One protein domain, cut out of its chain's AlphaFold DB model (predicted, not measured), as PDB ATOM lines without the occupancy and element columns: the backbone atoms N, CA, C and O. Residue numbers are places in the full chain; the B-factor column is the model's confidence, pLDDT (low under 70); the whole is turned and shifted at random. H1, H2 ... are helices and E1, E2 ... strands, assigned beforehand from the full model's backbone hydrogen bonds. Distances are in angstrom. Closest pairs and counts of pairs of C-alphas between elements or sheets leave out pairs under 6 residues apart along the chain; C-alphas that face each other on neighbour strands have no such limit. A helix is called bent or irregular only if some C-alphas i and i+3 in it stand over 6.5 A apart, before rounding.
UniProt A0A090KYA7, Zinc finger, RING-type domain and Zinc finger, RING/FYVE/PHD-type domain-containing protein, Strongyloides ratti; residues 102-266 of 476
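What this domain is: This is residues 102 to 266 of the 476 residues of the protein "Zinc finger, RING-type domain and Zinc finger, RING/FYVE/PHD-type domain-containing protein" of Strongyloides ratti (UniProt A0A090KYA7). A strongly twisted sheet of seven strands has E7 and E8 running through the middle of the domain, with a small sheet, E1 E2 E6, over part of one face. On the opposite side the bent E3 folds back with E4. Only residues 194 to 199, within the long loop 186 to 208, stick out free. The printed part has 165 residues with ten named strands and one helix, in the order E1 to E6, H1, E7 to E10; the class is mostly strand, the large sheet is branched with antiparallel pairs, and the small one is antiparallel. The whole is compact, with a radius of gyration of the C-alphas of 16.9 A, and elongated, spanning 58 by 37 by 31 A.

Where its parts are: In the branched sheet, E3 is residues 133 to 146, 21.4 A long, from C-alpha 133 at (-27.260, -11.618, 7.714); it bends by 120 degrees at residue 139. E4 is 149 to 154, E5 165 to 167, E7 209 to 217 with 22.2 A, E8 230 to 239 with 29.0 A, E9 247 to 258 with 32.5 A, and E10 261 to 264, ending at C-alpha 264, (-47.207, -9.426, 2.757). In the other sheet, E1 is 109 to 111, from C-alpha 109 at (-39.209, 0.100, 19.829), E2 121 to 129 with 25.0 A, and E6 170 to 180 with 26.1 A. H1 is residues 182 to 185.

How they stand to each other: E4 and E5 lie on one side of E3, with N 144 and O 151 at 2.8 A and N 135 and O 165 at 2.8 A. E7 lies on the other side of E3, with N 138 and O 212 at 2.8 A. E7, E8, E9 and E10 form a meander, each strand the antiparallel neighbour of the one before: N 213 and O 233 are 2.9 A apart, N 232 and O 255 2.8 A, N 263 and O 256 2.7 A. In the small sheet E2 is the inner strand; N 111 and O 122 of the E1 and E2 hairpin are 2.8 A apart, N 175 and O 125 of E6 and E2 2.8 A. Between the sheets, the closest C-alphas of E1 and E9, Cys 109 and Leu 249, are 5.3 A apart, and E2 is near E7. H1 only grazes the branched sheet; it is too short for an O i to N i+4 pair, and its one O i to N i+3 pair is within range.

The domain as a whole: The C-alphas of Glu 196 and Asn 222, the two farthest apart, are 61.0 A from each other. The printed part has no cut. The links H1 to E7 and E7 to E8 are long. Mean pLDDT of the printed part is 82.4; residues 112 to 118, 189 to 205, 220 to 227 and 243 to 245 are under 70.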
ATOM      1  N   ASN A 102     -35.828 -13.370  10.533       95.44
ATOM      2  CA  ASN A 102     -37.093 -12.954  11.128       95.44
ATOM      3  C   ASN A 102     -36.917 -11.868  12.212       95.44
ATOM      4  O   ASN A 102     -36.335 -12.115  13.261       95.44
ATOM      5  N   ILE A 103     -37.470 -10.675  12.011       97.25
ATOM      6  CA  ILE A 103     -37.614  -9.599  12.992       97.25
ATOM      7  C   ILE A 103     -38.943  -9.781  13.717       97.25
ATOM      8  O   ILE A 103     -40.021  -9.715  13.116       97.25
ATOM      9  N   ARG A 104     -38.879  -9.893  15.044       94.31
ATOM     10  CA  ARG A 104     -40.066 -10.017  15.891       94.31
ATOM     11  C   ARG A 104     -40.776  -8.673  15.982       94.31
ATOM     12  O   ARG A 104     -40.327  -7.784  16.706       94.31
ATOM     13  N   ARG A 105     -41.912  -8.530  15.296       93.38
ATOM     14  CA  ARG A 105     -42.677  -7.273  15.212       93.38
ATOM     15  C   ARG A 105     -42.860  -6.568  16.560       93.38
ATOM     16  O   ARG A 105     -42.580  -5.380  16.675       93.38
ATOM     17  N   ASN A 106     -43.283  -7.309  17.584       91.50
ATOM     18  CA  ASN A 106     -43.636  -6.757  18.898       91.50
ATOM     19  C   ASN A 106     -42.431  -6.305  19.737       91.50
ATOM     20  O   ASN A 106     -42.611  -5.657  20.763       91.50
ATOM     21  N   SER A 107     -41.208  -6.628  19.312       94.81
ATOM     22  CA  SER A 107     -39.983  -6.181  19.982       94.81
ATOM     23  C   SER A 107     -39.499  -4.805  19.511       94.81
ATOM     24  O   SER A 107     -38.629  -4.214  20.147       94.81
ATOM     25  N   ILE A 108     -40.043  -4.299  18.397       96.06
ATOM     26  CA  ILE A 108     -39.585  -3.062  17.766       96.06
ATOM     27  C   ILE A 108     -39.988  -1.866  18.613       96.06
ATOM     28  O   ILE A 108     -41.170  -1.604  18.834       96.06
ATOM     29  N   CYS A 109     -38.994  -1.100  19.044       93.19
ATOM     30  CA  CYS A 109     -39.209   0.100  19.829       93.19
ATOM     31  C   CYS A 109     -38.062   1.102  19.665       93.19
ATOM     32  O   CYS A 109     -37.028   0.832  19.048       93.19
ATOM     33  N   PHE A 110     -38.260   2.292  20.237       91.06
ATOM     34  CA  PHE A 110     -37.139   3.167  20.550       91.06
ATOM     35  C   PHE A 110     -36.614   2.842  21.950       91.06
ATOM     36  O   PHE A 110     -37.367   2.863  22.927       91.06
ATOM     37  N   GLY A 111     -35.316   2.569  22.037       80.38
ATOM     38  CA  GLY A 111     -34.602   2.309  23.278       80.38
ATOM     39  C   GLY A 111     -34.541   3.523  24.201       80.38
ATOM     40  O   GLY A 111     -34.453   4.672  23.759       80.38
ATOM     41  N   LYS A 112     -34.529   3.273  25.514       66.19
ATOM     42  CA  LYS A 112     -34.353   4.313  26.540       66.19
ATOM     43  C   LYS A 112     -32.861   4.560  26.772       66.19
ATOM     44  O   LYS A 112     -32.230   3.820  27.526       66.19
ATOM     45  N   LYS A 113     -32.284   5.624  26.205       56.91
ATOM     46  CA  LYS A 113     -30.947   6.070  26.638       56.91
ATOM     47  C   LYS A 113     -31.032   6.842  27.956       56.91
ATOM     48  O   LYS A 113     -31.908   7.676  28.156       56.91
ATOM     49  N   LYS A 114     -30.110   6.534  28.874       52.62
ATOM     50  CA  LYS A 114     -30.017   7.133  30.220       52.62
ATOM     51  C   LYS A 114     -29.400   8.539  30.229       52.62
ATOM     52  O   LYS A 114     -29.487   9.223  31.250       52.62
ATOM     53  N   ASP A 115     -28.812   8.978  29.119       53.81
ATOM     54  CA  ASP A 115     -28.152  10.278  29.035       53.81
ATOM     55  C   ASP A 115     -29.156  11.384  28.707       53.81
ATOM     56  O   ASP A 115     -29.643  11.512  27.588       53.81
ATOM     57  N   LYS A 116     -29.435  12.219  29.711       52.69
ATOM     58  CA  LYS A 116     -30.417  13.320  29.682       52.69
ATOM     59  C   LYS A 116     -30.126  14.438  28.664       52.69
ATOM     60  O   LYS A 116     -30.933  15.353  28.552       52.69
ATOM     61  N   ASN A 117     -28.997  14.383  27.955       51.81
ATOM     62  CA  ASN A 117     -28.492  15.479  27.122       51.81
ATOM     63  C   ASN A 117     -28.448  15.183  25.618       51.81
ATOM     64  O   ASN A 117     -27.922  16.012  24.879       51.81
ATOM     65  N   ASN A 118     -28.979  14.054  25.141       59.88
ATOM     66  CA  ASN A 118     -28.955  13.760  23.710       59.88
ATOM     67  C   ASN A 118     -30.372  13.515  23.185       59.88
ATOM     68  O   ASN A 118     -31.065  12.621  23.659       59.88
ATOM     69  N   SER A 119     -30.789  14.324  22.207       75.44
ATOM     70  CA  SER A 119     -32.040  14.171  21.447       75.44
ATOM     71  C   SER A 119     -32.055  12.923  20.553       75.44
ATOM     72  O   SER A 119     -33.032  12.672  19.848       75.44
ATOM     73  N   ASP A 120     -30.971  12.150  20.572       84.06
ATOM     74  CA  ASP A 120     -30.814  10.907  19.838       84.06
ATOM     75  C   ASP A 120     -31.800   9.843  20.327       84.06
ATOM     76  O   ASP A 120     -31.905   9.551  21.521       84.06
ATOM     77  N   VAL A 121     -32.441   9.174  19.377       86.75
ATOM     78  CA  VAL A 121     -33.225   7.962  19.613       86.75
ATOM     79  C   VAL A 121     -32.416   6.740  19.189       86.75
ATOM     80  O   VAL A 121     -31.630   6.809  18.244       86.75
ATOM     81  N   SER A 122     -32.578   5.620  19.895       91.12
ATOM     82  CA  SER A 122     -31.938   4.341  19.557       91.12
ATOM     83  C   SER A 122     -32.983   3.364  19.045       91.12
ATOM     84  O   SER A 122     -34.038   3.259  19.658       91.12
ATOM     85  N   VAL A 123     -32.713   2.652  17.953       94.38
ATOM     86  CA  VAL A 123     -33.624   1.611  17.446       94.38
ATOM     87  C   VAL A 123     -33.287   0.295  18.128       94.38
ATOM     88  O   VAL A 123     -32.132  -0.131  18.087       94.38
ATOM     89  N   GLU A 124     -34.290  -0.332  18.740       95.81
ATOM     90  CA  GLU A 124     -34.144  -1.610  19.429       95.81
ATOM     91  C   GLU A 124     -35.190  -2.615  18.944       95.81
ATOM     92  O   GLU A 124     -36.361  -2.268  18.784       95.81
ATOM     93  N   PHE A 125     -34.760  -3.847  18.675       97.62
ATOM     94  CA  PHE A 125     -35.632  -4.977  18.349       97.62
ATOM     95  C   PHE A 125     -34.888  -6.304  18.503       97.62
ATOM     96  O   PHE A 125     -33.661  -6.348  18.532       97.62
ATOM     97  N   ILE A 126     -35.648  -7.387  18.581       97.56
ATOM     98  CA  ILE A 126     -35.174  -8.764  18.616       97.56
ATOM     99  C   ILE A 126     -35.409  -9.394  17.245       97.56
ATOM    100  O   ILE A 126     -36.476  -9.224  16.645       97.56
ATOM    101  N   PHE A 127     -34.423 -10.138  16.764       97.81
ATOM    102  CA  PHE A 127     -34.539 -10.925  15.545       97.81
ATOM    103  C   PHE A 127     -33.893 -12.306  15.702       97.81
ATOM    104  O   PHE A 127     -33.117 -12.553  16.627       97.81
ATOM    105  N   ASP A 128     -34.240 -13.193  14.781       95.75
ATOM    106  CA  ASP A 128     -33.724 -14.546  14.634       95.75
ATOM    107  C   ASP A 128     -33.153 -14.692  13.212       95.75
ATOM    108  O   ASP A 128     -33.712 -14.141  12.256       95.75
ATOM    109  N   CYS A 129     -32.030 -15.392  13.055       94.94
ATOM    110  CA  CYS A 129     -31.440 -15.685  11.752       94.94
ATOM    111  C   CYS A 129     -30.762 -17.065  11.700       94.94
ATOM    112  O   CYS A 129     -29.871 -17.381  12.488       94.94
ATOM    113  N   ASP A 130     -31.137 -17.854  10.695       92.38
ATOM    114  CA  ASP A 130     -30.579 -19.184  10.404       92.38
ATOM    115  C   ASP A 130     -29.457 -19.134   9.354       92.38
ATOM    116  O   ASP A 130     -28.831 -20.141   9.030       92.38
ATOM    117  N   SER A 131     -29.175 -17.942   8.827       92.38
ATOM    118  CA  SER A 131     -28.053 -17.658   7.933       92.38
ATOM    119  C   SER A 131     -27.382 -16.347   8.353       92.38
ATOM    120  O   SER A 131     -28.080 -15.465   8.870       92.38
ATOM    121  N   PRO A 132     -26.056 -16.177   8.151       94.62
ATOM    122  CA  PRO A 132     -25.413 -14.885   8.341       94.62
ATOM    123  C   PRO A 132     -26.183 -13.800   7.591       94.62
ATOM    124  O   PRO A 132     -26.627 -13.994   6.458       94.62
ATOM    125  N   CYS A 133     -26.385 -12.658   8.232       95.94
ATOM    126  CA  CYS A 133     -27.260 -11.618   7.714       95.94
ATOM    127  C   CYS A 133     -26.700 -10.228   7.986       95.94
ATOM    128  O   CYS A 133     -25.772 -10.038   8.777       95.94
ATOM    129  N   TYR A 134     -27.298  -9.226   7.351       97.56
ATOM    130  CA  TYR A 134     -27.120  -7.845   7.758       97.56
ATOM    131  C   TYR A 134     -28.456  -7.175   8.057       97.56
ATOM    132  O   TYR A 134     -29.479  -7.497   7.459       97.56
ATOM    133  N   VAL A 135     -28.406  -6.204   8.962       98.50
ATOM    134  CA  VAL A 135     -29.479  -5.255   9.244       98.50
ATOM    135  C   VAL A 135     -29.100  -3.890   8.681       98.50
ATOM    136  O   VAL A 135     -27.963  -3.433   8.853       98.50
ATOM    137  N   GLN A 136     -30.050  -3.219   8.039       98.00
ATOM    138  CA  GLN A 136     -29.922  -1.839   7.584       98.00
ATOM    139  C   GLN A 136     -31.233  -1.081   7.815       98.00
ATOM    140  O   GLN A 136     -32.325  -1.620   7.666       98.00
ATOM    141  N   ILE A 137     -31.129   0.179   8.235       98.06
ATOM    142  CA  ILE A 137     -32.283   1.021   8.558       98.06
ATOM    143  C   ILE A 137     -32.349   2.125   7.515       98.06
ATOM    144  O   ILE A 137     -31.380   2.861   7.330       98.06
ATOM    145  N   HIS A 138     -33.480   2.225   6.830       97.31
ATOM    146  CA  HIS A 138     -33.729   3.168   5.748       97.31
ATOM    147  C   HIS A 138     -34.810   4.160   6.170       97.31
ATOM    148  O   HIS A 138     -35.728   3.811   6.911       97.31
ATOM    149  N   PHE A 139     -34.713   5.388   5.677       95.38
ATOM    150  CA  PHE A 139     -35.638   6.471   5.979       95.38
ATOM    151  C   PHE A 139     -36.244   7.028   4.699       95.38
ATOM    152  O   PHE A 139     -35.547   7.112   3.688       95.38
ATOM    153  N   HIS A 140     -37.525   7.406   4.752       93.50
ATOM    154  CA  HIS A 140     -38.296   7.879   3.587       93.50
ATOM    155  C   HIS A 140     -38.102   6.965   2.377       93.50
ATOM    156  O   HIS A 140     -37.709   7.384   1.283       93.50
ATOM    157  N   ALA A 141     -38.316   5.677   2.629       94.50
ATOM    158  CA  ALA A 141     -37.914   4.598   1.752       94.50
ATOM    159  C   ALA A 141     -39.091   3.686   1.400       94.50
ATOM    160  O   ALA A 141     -40.058   3.555   2.156       94.50
ATOM    161  N   LYS A 142     -38.988   3.037   0.243       91.75
ATOM    162  CA  LYS A 142     -39.905   1.989  -0.207       91.75
ATOM    163  C   LYS A 142     -39.137   0.871  -0.884       91.75
ATOM    164  O   LYS A 142     -38.053   1.085  -1.427       91.75
ATOM    165  N   GLU A 143     -39.708  -0.316  -0.876       92.50
ATOM    166  CA  GLU A 143     -39.192  -1.428  -1.648       92.50
ATOM    167  C   GLU A 143     -39.391  -1.216  -3.151       92.50
ATOM    168  O   GLU A 143     -40.320  -0.549  -3.609       92.50
ATOM    169  N   ASN A 144     -38.500  -1.815  -3.926       90.31
ATOM    170  CA  ASN A 144     -38.605  -1.917  -5.366       90.31
ATOM    171  C   ASN A 144     -38.127  -3.291  -5.807       90.31
ATOM    172  O   ASN A 144     -37.009  -3.698  -5.476       90.31
ATOM    173  N   ILE A 145     -38.972  -3.962  -6.579       86.31
ATOM    174  CA  ILE A 145     -38.686  -5.269  -7.149       86.31
ATOM    175  C   ILE A 145     -38.372  -5.054  -8.625       86.31
ATOM    176  O   ILE A 145     -39.221  -4.570  -9.381       86.31
ATOM    177  N   ASP A 146     -37.152  -5.401  -9.019       82.38
ATOM    178  CA  ASP A 146     -36.729  -5.394 -10.416       82.38
ATOM    179  C   ASP A 146     -36.315  -6.809 -10.827       82.38
ATOM    180  O   ASP A 146     -35.300  -7.345 -10.375       82.38
ATOM    181  N   GLY A 147     -37.164  -7.458 -11.624       80.31
ATOM    182  CA  GLY A 147     -37.047  -8.886 -11.906       80.31
ATOM    183  C   GLY A 147     -37.160  -9.720 -10.628       80.31
ATOM    184  O   GLY A 147     -38.209  -9.732  -9.993       80.31
ATOM    185  N   LEU A 148     -36.074 -10.409 -10.268       81.88
ATOM    186  CA  LEU A 148     -35.962 -11.249  -9.066       81.88
ATOM    187  C   LEU A 148     -35.128 -10.585  -7.960       81.88
ATOM    188  O   LEU A 148     -34.707 -11.260  -7.027       81.88
ATOM    189  N   ALA A 149     -34.839  -9.285  -8.073       86.44
ATOM    190  CA  ALA A 149     -33.992  -8.568  -7.128       86.44
ATOM    191  C   ALA A 149     -34.793  -7.564  -6.292       86.44
ATOM    192  O   ALA A 149     -35.581  -6.772  -6.817       86.44
ATOM    193  N   LEU A 150     -34.529  -7.558  -4.984       90.62
ATOM    194  CA  LEU A 150     -35.054  -6.573  -4.049       90.62
ATOM    195  C   LEU A 150     -34.067  -5.417  -3.866       90.62
ATOM    196  O   LEU A 150     -32.927  -5.610  -3.431       90.62
ATOM    197  N   SER A 151     -34.543  -4.199  -4.100       92.75
ATOM    198  CA  SER A 151     -33.826  -2.949  -3.847       92.75
ATOM    199  C   SER A 151     -34.666  -1.988  -3.002       92.75
ATOM    200  O   SER A 151     -35.886  -2.124  -2.921       92.75
ATOM    201  N   ILE A 152     -34.013  -1.009  -2.372       94.81
ATOM    202  CA  ILE A 152     -34.678   0.070  -1.636       94.81
ATOM    203  C   ILE A 152     -34.563   1.375  -2.429       94.81
ATOM    204  O   ILE A 152     -33.464   1.789  -2.799       94.81
ATOM    205  N   MET A 153     -35.700   2.024  -2.679       93.50
ATOM    206  CA  MET A 153     -35.797   3.358  -3.271       93.50
ATOM    207  C   MET A 153     -36.055   4.412  -2.195       93.50
ATOM    208  O   MET A 153     -36.731   4.137  -1.205       93.50
ATOM    209  N   TYR A 154     -35.582   5.634  -2.434       93.56
ATOM    210  CA  TYR A 154     -35.713   6.772  -1.521       93.56
ATOM    211  C   TYR A 154     -36.470   7.919  -2.188       93.56
ATOM    212  O   TYR A 154     -36.339   8.127  -3.393       93.56
ATOM    213  N   GLU A 155     -37.227   8.682  -1.402       88.25
ATOM    214  CA  GLU A 155     -38.087   9.758  -1.910       88.25
ATOM    215  C   GLU A 155     -37.306  10.860  -2.644       88.25
ATOM    216  O   GLU A 155     -37.724  11.329  -3.701       88.25
ATOM    217  N   LYS A 156     -36.145  11.259  -2.112       84.19
ATOM    218  CA  LYS A 156     -35.372  12.413  -2.607       84.19
ATOM    219  C   LYS A 156     -34.193  12.044  -3.514       84.19
ATOM    220  O   LYS A 156     -33.312  12.871  -3.711       84.19
ATOM    221  N   ASN A 157     -34.133  10.815  -4.038       78.19
ATOM    222  CA  ASN A 157     -32.969  10.250  -4.755       78.19
ATOM    223  C   ASN A 157     -31.634  10.283  -3.973       78.19
ATOM    224  O   ASN A 157     -30.597   9.881  -4.500       78.19
ATOM    225  N   GLU A 158     -31.651  10.717  -2.714       86.19
ATOM    226  CA  GLU A 158     -30.533  10.671  -1.782       86.19
ATOM    227  C   GLU A 158     -30.676   9.446  -0.880       86.19
ATOM    228  O   GLU A 158     -31.761   9.139  -0.381       86.19
ATOM    229  N   ILE A 159     -29.567   8.740  -0.658       89.06
ATOM    230  CA  ILE A 159     -29.544   7.555   0.198       89.06
ATOM    231  C   ILE A 159     -29.651   8.008   1.655       89.06
ATOM    232  O   ILE A 159     -28.687   8.507   2.234       89.06
ATOM    233  N   MET A 160     -30.815   7.785   2.262       92.31
ATOM    234  CA  MET A 160     -31.063   8.062   3.677       92.31
ATOM    235  C   MET A 160     -31.105   6.749   4.460       92.31
ATOM    236  O   MET A 160     -32.173   6.235   4.783       92.31
ATOM    237  N   SER A 161     -29.944   6.155   4.735       95.25
ATOM    238  CA  SER A 161     -29.868   4.909   5.509       95.25
ATOM    239  C   SER A 161     -28.676   4.846   6.449       95.25
ATOM    240  O   SER A 161     -27.648   5.477   6.214       95.25
ATOM    241  N   SER A 162     -28.784   3.993   7.464       96.81
ATOM    242  CA  SER A 162     -27.656   3.586   8.293       96.81
ATOM    243  C   SER A 162     -26.598   2.823   7.485       96.81
ATOM    244  O   SER A 162     -26.841   2.344   6.374       96.81
ATOM    245  N   LYS A 163     -25.425   2.615   8.096       96.50
ATOM    246  CA  LYS A 163     -24.506   1.549   7.669       96.50
ATOM    247  C   LYS A 163     -25.172   0.172   7.815       96.50
ATOM    248  O   LYS A 163     -26.135   0.029   8.571       96.50
ATOM    249  N   LYS A 164     -24.614  -0.836   7.146       97.94
ATOM    250  CA  LYS A 164     -24.974  -2.245   7.355       97.94
ATOM    251  C   LYS A 164     -24.342  -2.772   8.645       97.94
ATOM    252  O   LYS A 164     -23.161  -2.525   8.899       97.94
ATOM    253  N   PHE A 165     -25.122  -3.500   9.432       98.19
ATOM    254  CA  PHE A 165     -24.685  -4.188  10.645       98.19
ATOM    255  C   PHE A 165     -24.758  -5.691  10.397       98.19
ATOM    256  O   PHE A 165     -25.839  -6.188  10.109       98.19
ATOM    257  N   TYR A 166     -23.630  -6.392  10.465       97.56
ATOM    258  CA  TYR A 166     -23.549  -7.816  10.133       97.56
ATOM    259  C   TYR A 166     -23.647  -8.680  11.386       97.56
ATOM    260  O   TYR A 166     -23.093  -8.318  12.427       97.56
ATOM    261  N   PHE A 167     -24.326  -9.814  11.258       96.88
ATOM    262  CA  PHE A 167     -24.565 -10.771  12.329       96.88
ATOM    263  C   PHE A 167     -24.365 -12.194  11.810       96.88
ATOM    264  O   PHE A 167     -24.751 -12.510  10.682       96.88
ATOM    265  N   ASP A 168     -23.767 -13.037  12.648       95.62
ATOM    266  CA  ASP A 168     -23.737 -14.483  12.438       95.62
ATOM    267  C   ASP A 168     -25.086 -15.104  12.835       95.62
ATOM    268  O   ASP A 168     -25.915 -14.454  13.473       95.62
ATOM    269  N   THR A 169     -25.287 -16.370  12.474       95.00
ATOM    270  CA  THR A 169     -26.496 -17.142  12.797       95.00
ATOM    271  C   THR A 169     -26.786 -17.169  14.296       95.00
ATOM    272  O   THR A 169     -25.889 -17.445  15.099       95.00
ATOM    273  N   GLY A 170     -28.047 -16.988  14.673       93.94
ATOM    274  CA  GLY A 170     -28.499 -17.125  16.049       93.94
ATOM    275  C   GLY A 170     -29.957 -16.720  16.239       93.94
ATOM    276  O   GLY A 170     -30.573 -16.092  15.383       93.94
ATOM    277  N   SER A 171     -30.504 -17.065  17.399       93.88
ATOM    278  CA  SER A 171     -31.865 -16.722  17.802       93.88
ATOM    279  C   SER A 171     -31.867 -15.732  18.964       93.88
ATOM    280  O   SER A 171     -30.899 -15.617  19.720       93.88
ATOM    281  N   ASN A 172     -32.979 -15.013  19.110       94.12
ATOM    282  CA  ASN A 172     -33.232 -14.061  20.187       94.12
ATOM    283  C   ASN A 172     -32.146 -12.964  20.284       94.12
ATOM    284  O   ASN A 172     -31.754 -12.532  21.372       94.12
ATOM    285  N   ILE A 173     -31.633 -12.524  19.131       96.75
ATOM    286  CA  ILE A 173     -30.557 -11.537  19.035       96.75
ATOM    287  C   ILE A 173     -31.146 -10.140  19.228       96.75
ATOM    288  O   ILE A 173     -32.010  -9.707  18.467       96.75
ATOM    289  N   LEU A 174     -30.644  -9.404  20.222       97.31
ATOM    290  CA  LEU A 174     -30.999  -8.002  20.441       97.31
ATOM    291  C   LEU A 174     -30.187  -7.083  19.517       97.31
ATOM    292  O   LEU A 174     -28.972  -6.939  19.669       97.31
ATOM    293  N   PHE A 175     -30.870  -6.389  18.613       97.50
ATOM    294  CA  PHE A 175     -30.328  -5.251  17.886       97.50
ATOM    295  C   PHE A 175     -30.496  -3.971  18.710       97.50
ATOM    296  O   PHE A 175     -31.610  -3.617  19.077       97.50
ATOM    297  N   ASN A 176     -29.404  -3.249  18.970       94.88
ATOM    298  CA  ASN A 176     -29.410  -1.934  19.631       94.88
ATOM    299  C   ASN A 176     -28.239  -1.030  19.179       94.88
ATOM    300  O   ASN A 176     -27.785  -0.152  19.913       94.88
ATOM    301  N   GLN A 177     -27.710  -1.265  17.971       94.06
ATOM    302  CA  GLN A 177     -26.439  -0.683  17.508       94.06
ATOM    303  C   GLN A 177     -26.586   0.626  16.715       94.06
ATOM    304  O   GLN A 177     -25.585   1.181  16.254       94.06
ATOM    305  N   PHE A 178     -27.809   1.129  16.534       94.62
ATOM    306  CA  PHE A 178     -28.069   2.334  15.751       94.62
ATOM    307  C   PHE A 178     -28.826   3.383  16.559       94.62
ATOM    308  O   PHE A 178     -29.919   3.138  17.070       94.62
ATOM    309  N   SER A 179     -28.239   4.574  16.635       92.25
ATOM    310  CA  SER A 179     -28.876   5.760  17.194       92.25
ATOM    311  C   SER A 179     -28.718   6.934  16.242       92.25
ATOM    312  O   SER A 179     -27.710   7.028  15.541       92.25
ATOM    313  N   PHE A 180     -29.706   7.818  16.225       90.69
ATOM    314  CA  PHE A 180     -29.746   8.967  15.327       90.69
ATOM    315  C   PHE A 180     -30.595  10.097  15.909       90.69
ATOM    316  O   PHE A 180     -31.442   9.854  16.772       90.69
ATOM    317  N   LYS A 181     -30.411  11.324  15.412       88.12
ATOM    318  CA  LYS A 181     -31.316  12.440  15.708       88.12
ATOM    319  C   LYS A 181     -32.457  12.447  14.698       88.12
ATOM    320  O   LYS A 181     -32.179  12.428  13.500       88.12
ATOM    321  N   PRO A 182     -33.726  12.500  15.135       86.00
ATOM    322  CA  PRO A 182     -34.863  12.548  14.216       86.00
ATOM    323  C   PRO A 182     -34.779  13.679  13.176       86.00
ATOM    324  O   PRO A 182     -35.156  13.481  12.020       86.00
ATOM    325  N   ASP A 183     -34.217  14.823  13.574       84.31
ATOM    326  CA  ASP A 183     -34.043  16.001  12.718       84.31
ATOM    327  C   ASP A 183     -33.096  15.740  11.533       84.31
ATOM    328  O   ASP A 183     -33.363  16.215  10.431       84.31
ATOM    329  N   ASP A 184     -32.051  14.919  11.714       85.69
ATOM    330  CA  ASP A 184     -31.079  14.586  10.655       85.69
ATOM    331  C   ASP A 184     -31.741  13.849   9.477       85.69
ATOM    332  O   ASP A 184     -31.228  13.850   8.357       85.69
ATOM    333  N   TYR A 185     -32.897  13.226   9.723       83.06
ATOM    334  CA  TYR A 185     -33.640  12.442   8.742       83.06
ATOM    335  C   TYR A 185     -34.977  13.084   8.354       83.06
ATOM    336  O   TYR A 185     -35.793  12.435   7.704       83.06
ATOM    337  N   ASN A 186     -35.217  14.353   8.707       81.44
ATOM    338  CA  ASN A 186     -36.480  15.060   8.441       81.44
ATOM    339  C   ASN A 186     -37.716  14.272   8.914       81.44
ATOM    340  O   ASN A 186     -38.720  14.175   8.204       81.44
ATOM    341  N   LEU A 187     -37.630  13.632  10.081       80.50
ATOM    342  CA  LEU A 187     -38.697  12.769  10.573       80.50
ATOM    343  C   LEU A 187     -39.764  13.595  11.284       80.50
ATOM    344  O   LEU A 187     -39.535  14.151  12.356       80.50
ATOM    345  N   ILE A 188     -40.952  13.647  10.687       70.94
ATOM    346  CA  ILE A 188     -42.110  14.348  11.242       70.94
ATOM    347  C   ILE A 188     -42.987  13.314  11.955       70.94
ATOM    348  O   ILE A 188     -43.467  12.390  11.297       70.94
ATOM    349  N   PRO A 189     -43.234  13.428  13.272       68.56
ATOM    350  CA  PRO A 189     -44.167  12.537  13.949       68.56
ATOM    351  C   PRO A 189     -45.543  12.633  13.291       68.56
ATOM    352  O   PRO A 189     -46.079  13.732  13.143       68.56
ATOM    353  N   VAL A 190     -46.126  11.496  12.916       65.56
ATOM    354  CA  VAL A 190     -47.486  11.476  12.372       65.56
ATOM    355  C   VAL A 190     -48.438  11.891  13.493       65.56
ATOM    356  O   VAL A 190     -48.632  11.165  14.473       65.56
ATOM    357  N   GLY A 191     -48.986  13.101  13.386       52.75
ATOM    358  CA  GLY A 191     -50.033  13.584  14.272       52.75
ATOM    359  C   GLY A 191     -51.370  12.983  13.858       52.75
ATOM    360  O   GLY A 191     -51.741  13.056  12.691       52.75
ATOM    361  N   LYS A 192     -52.135  12.441  14.812       45.81
ATOM    362  CA  LYS A 192     -53.589  12.359  14.637       45.81
ATOM    363  C   LYS A 192     -54.127  13.783  14.756       45.81
ATOM    364  O   LYS A 192     -54.485  14.208  15.852       45.81
ATOM    365  N   ASN A 193     -54.114  14.545  13.670       39.06
ATOM    366  CA  ASN A 193     -54.856  15.798  13.638       39.06
ATOM    367  C   ASN A 193     -56.331  15.424  13.482       39.06
ATOM    368  O   ASN A 193     -56.818  15.248  12.372       39.06
ATOM    369  N   PHE A 194     -57.020  15.233  14.608       37.38
ATOM    370  CA  PHE A 194     -58.471  15.338  14.615       37.38
ATOM    371  C   PHE A 194     -58.786  16.814  14.383       37.38
ATOM    372  O   PHE A 194     -58.535  17.641  15.261       37.38
ATOM    373  N   ASN A 195     -59.288  17.162  13.201       40.72
ATOM    374  CA  ASN A 195     -59.974  18.438  13.042       40.72
ATOM    375  C   ASN A 195     -61.232  18.408  13.934       40.72
ATOM    376  O   ASN A 195     -61.774  17.333  14.194       40.72
ATOM    377  N   GLU A 196     -61.731  19.565  14.380       46.81
ATOM    378  CA  GLU A 196     -62.942  19.676  15.226       46.81
ATOM    379  C   GLU A 196     -64.210  19.060  14.584       46.81
ATOM    380  O   GLU A 196     -65.220  18.880  15.260       46.81
ATOM    381  N   ASN A 197     -64.125  18.649  13.312       43.25
ATOM    382  CA  ASN A 197     -65.169  17.970  12.544       43.25
ATOM    383  C   ASN A 197     -64.976  16.441  12.411       43.25
ATOM    384  O   ASN A 197     -65.750  15.799  11.713       43.25
ATOM    385  N   GLY A 198     -63.961  15.835  13.041       43.19
ATOM    386  CA  GLY A 198     -63.744  14.378  13.003       43.19
ATOM    387  C   GLY A 198     -63.177  13.820  11.689       43.19
ATOM    388  O   GLY A 198     -62.976  12.614  11.589       43.19
ATOM    389  N   GLU A 199     -62.870  14.674  10.711       41.53
ATOM    390  CA  GLU A 199     -62.244  14.282   9.444       41.53
ATOM    391  C   GLU A 199     -60.715  14.218   9.585       41.53
ATOM    392  O   GLU A 199     -60.073  15.152  10.086       41.53
ATOM    393  N   THR A 200     -60.131  13.098   9.155       43.75
ATOM    394  CA  THR A 200     -58.687  12.922   9.004       43.75
ATOM    395  C   THR A 200     -58.208  13.772   7.831       43.75
ATOM    396  O   THR A 200     -58.561  13.523   6.684       43.75
ATOM    397  N   ASN A 201     -57.368  14.777   8.092       41.34
ATOM    398  CA  ASN A 201     -56.533  15.339   7.030       41.34
ATOM    399  C   ASN A 201     -55.452  14.300   6.708       41.34
ATOM    400  O   ASN A 201     -54.333  14.388   7.224       41.34
ATOM    401  N   ASP A 202     -55.799  13.299   5.901       47.22
ATOM    402  CA  ASP A 202     -54.826  12.427   5.256       47.22
ATOM    403  C   ASP A 202     -54.024  13.301   4.290       47.22
ATOM    404  O   ASP A 202     -54.372  13.511   3.130       47.22
ATOM    405  N   ASN A 203     -52.953  13.901   4.816       45.91
ATOM    406  CA  ASN A 203     -51.891  14.482   4.012       45.91
ATOM    407  C   ASN A 203     -51.414  13.379   3.064       45.91
ATOM    408  O   ASN A 203     -50.701  12.490   3.519       45.91
ATOM    409  N   SER A 204     -51.861  13.432   1.805       49.03
ATOM    410  CA  SER A 204     -51.359  12.708   0.627       49.03
ATOM    411  C   SER A 204     -50.497  11.490   0.978       49.03
ATOM    412  O   SER A 204     -49.316  11.668   1.288       49.03
ATOM    413  N   SER A 205     -51.074  10.283   0.943       61.25
ATOM    414  CA  SER A 205     -50.375   9.019   1.228       61.25
ATOM    415  C   SER A 205     -49.081   8.934   0.407       61.25
ATOM    416  O   SER A 205     -49.091   8.592  -0.776       61.25
ATOM    417  N   SER A 206     -47.950   9.341   0.999       70.94
ATOM    418  CA  SER A 206     -46.657   9.205   0.339       70.94
ATOM    419  C   SER A 206     -46.386   7.707   0.230       70.94
ATOM    420  O   SER A 206     -46.484   7.000   1.236       70.94
ATOM    421  N   PRO A 207     -46.005   7.187  -0.950       78.44
ATOM    422  CA  PRO A 207     -45.699   5.767  -1.104       78.44
ATOM    423  C   PRO A 207     -44.426   5.358  -0.339       78.44
ATOM    424  O   PRO A 207     -44.067   4.180  -0.321       78.44
ATOM    425  N   PHE A 208     -43.714   6.319   0.259       87.75
ATOM    426  CA  PHE A 208     -42.506   6.116   1.046       87.75
ATOM    427  C   PHE A 208     -42.831   6.053   2.537       87.75
ATOM    428  O   PHE A 208     -43.508   6.911   3.096       87.75
ATOM    429  N   SER A 209     -42.308   5.032   3.207       90.25
ATOM    430  CA  SER A 209     -42.453   4.882   4.653       90.25
ATOM    431  C   SER A 209     -41.355   5.644   5.390       90.25
ATOM    432  O   SER A 209     -40.206   5.678   4.946       90.25
ATOM    433  N   GLN A 210     -41.695   6.225   6.543       91.94
ATOM    434  CA  GLN A 210     -40.757   7.032   7.333       91.94
ATOM    435  C   GLN A 210     -39.526   6.236   7.764       91.94
ATOM    436  O   GLN A 210     -38.414   6.752   7.695       91.94
ATOM    437  N   VAL A 211     -39.728   4.989   8.199       95.25
ATOM    438  CA  VAL A 211     -38.661   4.071   8.597       95.25
ATOM    439  C   VAL A 211     -38.934   2.693   7.998       95.25
ATOM    440  O   VAL A 211     -40.032   2.153   8.140       95.25
ATOM    441  N   VAL A 212     -37.922   2.100   7.369       97.44
ATOM    442  CA  VAL A 212     -37.926   0.711   6.898       97.44
ATOM    443  C   VAL A 212     -36.728  -0.006   7.505       97.44
ATOM    444  O   VAL A 212     -35.584   0.397   7.299       97.44
ATOM    445  N   ILE A 213     -36.989  -1.059   8.273       98.38
ATOM    446  CA  ILE A 213     -35.956  -1.939   8.823       98.38
ATOM    447  C   ILE A 213     -35.800  -3.112   7.857       98.38
ATOM    448  O   ILE A 213     -36.731  -3.902   7.700       98.38
ATOM    449  N   GLU A 214     -34.643  -3.207   7.210       98.12
ATOM    450  CA  GLU A 214     -34.251  -4.332   6.366       98.12
ATOM    451  C   GLU A 214     -33.385  -5.299   7.179       98.12
ATOM    452  O   GLU A 214     -32.379  -4.892   7.763       98.12
ATOM    453  N   ILE A 215     -33.741  -6.582   7.166       98.00
ATOM    454  CA  ILE A 215     -32.820  -7.684   7.451       98.00
ATOM    455  C   ILE A 215     -32.694  -8.541   6.193       98.00
ATOM    456  O   ILE A 215     -33.701  -8.880   5.573       98.00
ATOM    457  N   ARG A 216     -31.468  -8.872   5.786       96.06
ATOM    458  CA  ARG A 216     -31.205  -9.661   4.575       96.06
ATOM    459  C   ARG A 216     -30.122 -10.700   4.832       96.06
ATOM    460  O   ARG A 216     -29.079 -10.370   5.397       96.06
ATOM    461  N   SER A 217     -30.352 -11.937   4.398       94.50
ATOM    462  CA  SER A 217     -29.349 -13.002   4.427       94.50
ATOM    463  C   SER A 217     -28.187 -12.659   3.495       94.50
ATOM    464  O   SER A 217     -28.388 -12.287   2.337       94.50
ATOM    465  N   THR A 218     -26.959 -12.813   3.968       88.00
ATOM    466  CA  THR A 218     -25.767 -12.751   3.126       88.00
ATOM    467  C   THR A 218     -25.495 -14.152   2.596       88.00
ATOM    468  O   THR A 218     -25.157 -15.036   3.377       88.00
ATOM    469  N   GLY A 219     -25.674 -14.367   1.291       70.06
ATOM    470  CA  GLY A 219     -25.404 -15.667   0.673       70.06
ATOM    471  C   GLY A 219     -23.958 -16.131   0.888       70.06
ATOM    472  O   GLY A 219     -23.041 -15.317   1.055       70.06
ATOM    473  N   GLU A 220     -23.740 -17.447   0.862       59.12
ATOM    474  CA  GLU A 220     -22.388 -17.996   0.790       59.12
ATOM    475  C   GLU A 220     -21.724 -17.558  -0.523       59.12
ATOM    476  O   GLU A 220     -22.355 -17.492  -1.576       59.12
ATOM    477  N   LYS A 221     -20.433 -17.219  -0.462       50.84
ATOM    478  CA  LYS A 221     -19.716 -16.426  -1.479       50.84
ATOM    479  C   LYS A 221     -19.607 -17.031  -2.895       50.84
ATOM    480  O   LYS A 221     -18.912 -16.429  -3.707       50.84
ATOM    481  N   ASN A 222     -20.241 -18.161  -3.219       45.84
ATOM    482  CA  ASN A 222     -19.942 -18.925  -4.438       45.84
ATOM    483  C   ASN A 222     -21.135 -19.474  -5.245       45.84
ATOM    484  O   ASN A 222     -20.881 -20.170  -6.226       45.84
ATOM    485  N   GLU A 223     -22.394 -19.157  -4.934       47.91
ATOM    486  CA  GLU A 223     -23.525 -19.579  -5.780       47.91
ATOM    487  C   GLU A 223     -24.366 -18.390  -6.255       47.91
ATOM    488  O   GLU A 223     -24.553 -17.400  -5.551       47.91
ATOM    489  N   ILE A 224     -24.804 -18.469  -7.513       46.88
ATOM    490  CA  ILE A 224     -25.578 -17.438  -8.206       46.88
ATOM    491  C   ILE A 224     -26.854 -17.152  -7.401       46.88
ATOM    492  O   ILE A 224     -27.572 -18.063  -6.999       46.88
ATOM    493  N   SER A 225     -27.080 -15.863  -7.159       52.31
ATOM    494  CA  SER A 225     -28.022 -15.224  -6.235       52.31
ATOM    495  C   SER A 225     -29.506 -15.558  -6.465       52.31
ATOM    496  O   SER A 225     -30.277 -14.698  -6.891       52.31
ATOM    497  N   HIS A 226     -29.913 -16.793  -6.178       51.56
ATOM    498  CA  HIS A 226     -31.325 -17.189  -6.142       51.56
ATOM    499  C   HIS A 226     -31.875 -17.376  -4.720       51.56
ATOM    500  O   HIS A 226     -33.082 -17.300  -4.547       51.56
ATOM    501  N   ASN A 227     -31.009 -17.472  -3.704       64.62
ATOM    502  CA  ASN A 227     -31.401 -17.703  -2.306       64.62
ATOM    503  C   ASN A 227     -31.293 -16.428  -1.445       64.62
ATOM    504  O   ASN A 227     -30.802 -16.466  -0.315       64.62
ATOM    505  N   GLU A 228     -31.664 -15.263  -1.981       79.94
ATOM    506  CA  GLU A 228     -31.733 -14.047  -1.164       79.94
ATOM    507  C   GLU A 228     -33.034 -14.037  -0.358       79.94
ATOM    508  O   GLU A 228     -34.113 -13.848  -0.915       79.94
ATOM    509  N   HIS A 229     -32.923 -14.198   0.961       92.88
ATOM    510  CA  HIS A 229     -34.041 -14.025   1.881       92.88
ATOM    511  C   HIS A 229     -33.916 -12.661   2.552       92.88
ATOM    512  O   HIS A 229     -32.881 -12.327   3.139       92.88
ATOM    513  N   ALA A 230     -34.976 -11.867   2.496       95.75
ATOM    514  CA  ALA A 230     -35.043 -10.604   3.213       95.75
ATOM    515  C   ALA A 230     -36.382 -10.441   3.920       95.75
ATOM    516  O   ALA A 230     -37.407 -10.960   3.483       95.75
ATOM    517  N   GLN A 231     -36.384  -9.655   4.987       97.69
ATOM    518  CA  GLN A 231     -37.603  -9.157   5.598       97.69
ATOM    519  C   GLN A 231     -37.513  -7.648   5.757       97.69
ATOM    520  O   GLN A 231     -36.513  -7.099   6.224       97.69
ATOM    521  N   LEU A 232     -38.597  -6.983   5.377       97.81
ATOM    522  CA  LEU A 232     -38.773  -5.548   5.497       97.81
ATOM    523  C   LEU A 232     -39.850  -5.268   6.534       97.81
ATOM    524  O   LEU A 232     -40.979  -5.741   6.402       97.81
ATOM    525  N   THR A 233     -39.525  -4.473   7.550       97.81
ATOM    526  CA  THR A 233     -40.507  -3.976   8.518       97.81
ATOM    527  C   THR A 233     -40.698  -2.479   8.345       97.81
ATOM    528  O   THR A 233     -39.766  -1.701   8.534       97.81
ATOM    529  N   PHE A 234     -41.916  -2.078   7.989       95.31
ATOM    530  CA  PHE A 234     -42.279  -0.687   7.747       95.31
ATOM    531  C   PHE A 234     -42.847  -0.085   9.025       95.31
ATOM    532  O   PHE A 234     -43.805  -0.614   9.597       95.31
ATOM    533  N   CYS A 235     -42.271   1.027   9.466       94.38
ATOM    534  CA  CYS A 235     -42.588   1.661  10.733       94.38
ATOM    535  C   CYS A 235     -42.925   3.141  10.545       94.38
ATOM    536  O   CYS A 235     -42.294   3.847   9.758       94.38
ATOM    537  N   ASN A 236     -43.871   3.611  11.357       90.62
ATOM    538  CA  ASN A 236     -44.188   5.028  11.496       90.62
ATOM    539  C   ASN A 236     -43.676   5.547  12.832       90.62
ATOM    540  O   ASN A 236     -43.669   4.822  13.833       90.62
ATOM    541  N   ILE A 237     -43.301   6.819  12.859       88.31
ATOM    542  CA  ILE A 237     -42.959   7.513  14.092       88.31
ATOM    543  C   ILE A 237     -44.196   8.254  14.573       88.31
ATOM    544  O   ILE A 237     -44.762   9.094  13.875       88.31
ATOM    545  N   VAL A 238     -44.614   7.937  15.790       86.94
ATOM    546  CA  VAL A 238     -45.779   8.542  16.430       86.94
ATOM    547  C   VAL A 238     -45.320   9.266  17.684       86.94
ATOM    548  O   VAL A 238     -44.391   8.828  18.366       86.94
ATOM    549  N   LYS A 239     -45.977  10.379  18.006       82.50
ATOM    550  CA  LYS A 239     -45.780  11.040  19.293       82.50
ATOM    551  C   LYS A 239     -46.277  10.121  20.409       82.50
ATOM    552  O   LYS A 239     -47.414   9.655  20.368       82.50
ATOM    553  N   SER A 240     -45.426   9.852  21.390       78.12
ATOM    554  CA  SER A 240     -45.841   9.090  22.564       78.12
ATOM    555  C   SER A 240     -46.623   9.983  23.532       78.12
ATOM    556  O   SER A 240     -46.396  11.193  23.616       78.12
ATOM    557  N   ASN A 241     -47.556   9.371  24.259       74.19
ATOM    558  CA  ASN A 241     -48.296  10.014  25.347       74.19
ATOM    559  C   ASN A 241     -47.522   9.964  26.677       74.19
ATOM    560  O   ASN A 241     -47.948  10.562  27.667       74.19
ATOM    561  N   ASP A 242     -46.393   9.256  26.709       71.19
ATOM    562  CA  ASP A 242     -45.593   9.074  27.911       71.19
ATOM    563  C   ASP A 242     -44.745  10.309  28.215       71.19
ATOM    564  O   ASP A 242     -44.115  10.909  27.349       71.19
ATOM    565  N   LYS A 243     -44.633  10.651  29.501       62.28
ATOM    566  CA  LYS A 243     -43.831  11.800  29.956       62.28
ATOM    567  C   LYS A 243     -42.317  11.621  29.753       62.28
ATOM    568  O   LYS A 243     -41.584  12.602  29.816       62.28
ATOM    569  N   ASN A 244     -41.852  10.388  29.530       59.34
ATOM    570  CA  ASN A 244     -40.426  10.036  29.487       59.34
ATOM    571  C   ASN A 244     -39.887   9.747  28.078       59.34
ATOM    572  O   ASN A 244     -38.673   9.672  27.917       59.34
ATOM    573  N   SER A 245     -40.750   9.563  27.080       66.12
ATOM    574  CA  SER A 245     -40.346   9.420  25.679       66.12
ATOM    575  C   SER A 245     -41.283  10.258  24.833       66.12
ATOM    576  O   SER A 245     -42.490  10.104  24.948       66.12
ATOM    577  N   PHE A 246     -40.751  11.133  23.986       72.94
ATOM    578  CA  PHE A 246     -41.583  11.947  23.097       72.94
ATOM    579  C   PHE A 246     -42.007  11.181  21.835       72.94
ATOM    580  O   PHE A 246     -43.030  11.504  21.234       72.94
ATOM    581  N   LEU A 247     -41.249  10.152  21.443       83.00
ATOM    582  CA  LEU A 247     -41.439   9.410  20.198       83.00
ATOM    583  C   LEU A 247     -41.612   7.913  20.458       83.00
ATOM    584  O   LEU A 247     -41.047   7.349  21.397       83.00
ATOM    585  N   MET A 248     -42.374   7.270  19.585       87.88
ATOM    586  CA  MET A 248     -42.584   5.830  19.549       87.88
ATOM    587  C   MET A 248     -42.436   5.338  18.110       87.88
ATOM    588  O   MET A 248     -42.995   5.936  17.188       87.88
ATOM    589  N   LEU A 249     -41.703   4.240  17.928       91.38
ATOM    590  CA  LEU A 249     -41.584   3.548  16.649       91.38
ATOM    591  C   LEU A 249     -42.679   2.485  16.567       91.38
ATOM    592  O   LEU A 249     -42.677   1.548  17.360       91.38
ATOM    593  N   LYS A 250     -43.633   2.643  15.645       91.81
ATOM    594  CA  LYS A 250     -44.789   1.748  15.519       91.81
ATOM    595  C   LYS A 250     -44.707   0.924  14.225       91.81
ATOM    596  O   LYS A 250     -44.914   1.506  13.152       91.81
ATOM    597  N   PRO A 251     -44.489  -0.402  14.293       93.19
ATOM    598  CA  PRO A 251     -44.498  -1.264  13.112       93.19
ATOM    599  C   PRO A 251     -45.907  -1.361  12.509       93.19
ATOM    600  O   PRO A 251     -46.866  -1.739  13.186       93.19
ATOM    601  N   GLN A 252     -46.038  -1.018  11.228       90.19
ATOM    602  CA  GLN A 252     -47.306  -1.034  10.486       90.19
ATOM    603  C   GLN A 252     -47.526  -2.362   9.764       90.19
ATOM    604  O   GLN A 252     -48.595  -2.954   9.874       90.19
ATOM    605  N   ARG A 253     -46.504  -2.839   9.050       91.25
ATOM    606  CA  ARG A 253     -46.566  -4.043   8.213       91.25
ATOM    607  C   ARG A 253     -45.181  -4.656   8.058       91.25
ATOM    608  O   ARG A 253     -44.172  -3.951   8.160       91.25
ATOM    609  N   GLN A 254     -45.149  -5.950   7.776       95.19
ATOM    610  CA  GLN A 254     -43.932  -6.683   7.452       95.19
ATOM    611  C   GLN A 254     -44.093  -7.364   6.101       95.19
ATOM    612  O   GLN A 254     -45.186  -7.808   5.752       95.19
ATOM    613  N   LYS A 255     -43.008  -7.422   5.336       94.56
ATOM    614  CA  LYS A 255     -42.958  -8.129   4.060       94.56
ATOM    615  C   LYS A 255     -41.762  -9.063   4.039       94.56
ATOM    616  O   LYS A 255     -40.702  -8.692   4.540       94.56
ATOM    617  N   LEU A 256     -41.935 -10.241   3.461       94.56
ATOM    618  CA  LEU A 256     -40.868 -11.210   3.233       94.56
ATOM    619  C   LEU A 256     -40.524 -11.242   1.759       94.56
ATOM    620  O   LEU A 256     -41.418 -11.233   0.926       94.56
ATOM    621  N   PHE A 257     -39.246 -11.319   1.443       93.12
ATOM    622  CA  PHE A 257     -38.758 -11.543   0.098       93.12
ATOM    623  C   PHE A 257     -38.033 -12.879   0.071       93.12
ATOM    624  O   PHE A 257     -37.039 -13.039   0.780       93.12
ATOM    625  N   VAL A 258     -38.562 -13.830  -0.693       90.50
ATOM    626  CA  VAL A 258     -38.013 -15.183  -0.847       90.50
ATOM    627  C   VAL A 258     -38.192 -15.598  -2.301       90.50
ATOM    628  O   VAL A 258     -39.260 -15.374  -2.871       90.50
ATOM    629  N   ASP A 259     -37.146 -16.158  -2.907       85.81
ATOM    630  CA  ASP A 259     -37.143 -16.683  -4.280       85.81
ATOM    631  C   ASP A 259     -37.710 -15.706  -5.329       85.81
ATOM    632  O   ASP A 259     -38.417 -16.078  -6.266       85.81
ATOM    633  N   GLY A 260     -37.409 -14.414  -5.167       84.44
ATOM    634  CA  GLY A 260     -37.844 -13.359  -6.087       84.44
ATOM    635  C   GLY A 260     -39.274 -12.854  -5.876       84.44
ATOM    636  O   GLY A 260     -39.716 -11.972  -6.614       84.44
ATOM    637  N   VAL A 261     -39.996 -13.366  -4.877       86.31
ATOM    638  CA  VAL A 261     -41.377 -12.974  -4.570       86.31
ATOM    639  C   VAL A 261     -41.444 -12.223  -3.248       86.31
ATOM    640  O   VAL A 261     -40.834 -12.618  -2.257       86.31
ATOM    641  N   LEU A 262     -42.220 -11.135  -3.233       89.19
ATOM    642  CA  LEU A 262     -42.512 -10.356  -2.034       89.19
ATOM    643  C   LEU A 262     -43.885 -10.740  -1.463       89.19
ATOM    644  O   LEU A 262     -44.914 -10.528  -2.102       89.19
ATOM    645  N   TYR A 263     -43.895 -11.249  -0.240       89.19
ATOM    646  CA  TYR A 263     -45.073 -11.670   0.508       89.19
ATOM    647  C   TYR A 263     -45.428 -10.620   1.559       89.19
ATOM    648  O   TYR A 263     -44.562 -10.195   2.326       89.19
ATOM    649  N   LEU A 264     -46.697 -10.218   1.636       90.06
ATOM    650  CA  LEU A 264     -47.207  -9.426   2.757       90.06
ATOM    651  C   LEU A 264     -47.494 -10.357   3.939       90.06
ATOM    652  O   LEU A 264     -48.241 -11.322   3.803       90.06
ATOM    653  N   LEU A 265     -46.904 -10.065   5.098       90.12
ATOM    654  CA  LEU A 265     -47.019 -10.917   6.275       90.12
ATOM    655  C   LEU A 265     -48.279 -10.584   7.075       90.12
ATOM    656  O   LEU A 265     -48.483  -9.431   7.463       90.12
ATOM    657  N   GLN A 266     -49.095 -11.601   7.356       86.00
ATOM    658  CA  GLN A 266     -50.281 -11.482   8.201       86.00
ATOM    659  C   GLN A 266     -50.170 -12.373   9.426       86.00
ATOM    660  O   GLN A 266     -49.833 -13.549   9.334       86.00
TER     661      GLN A 266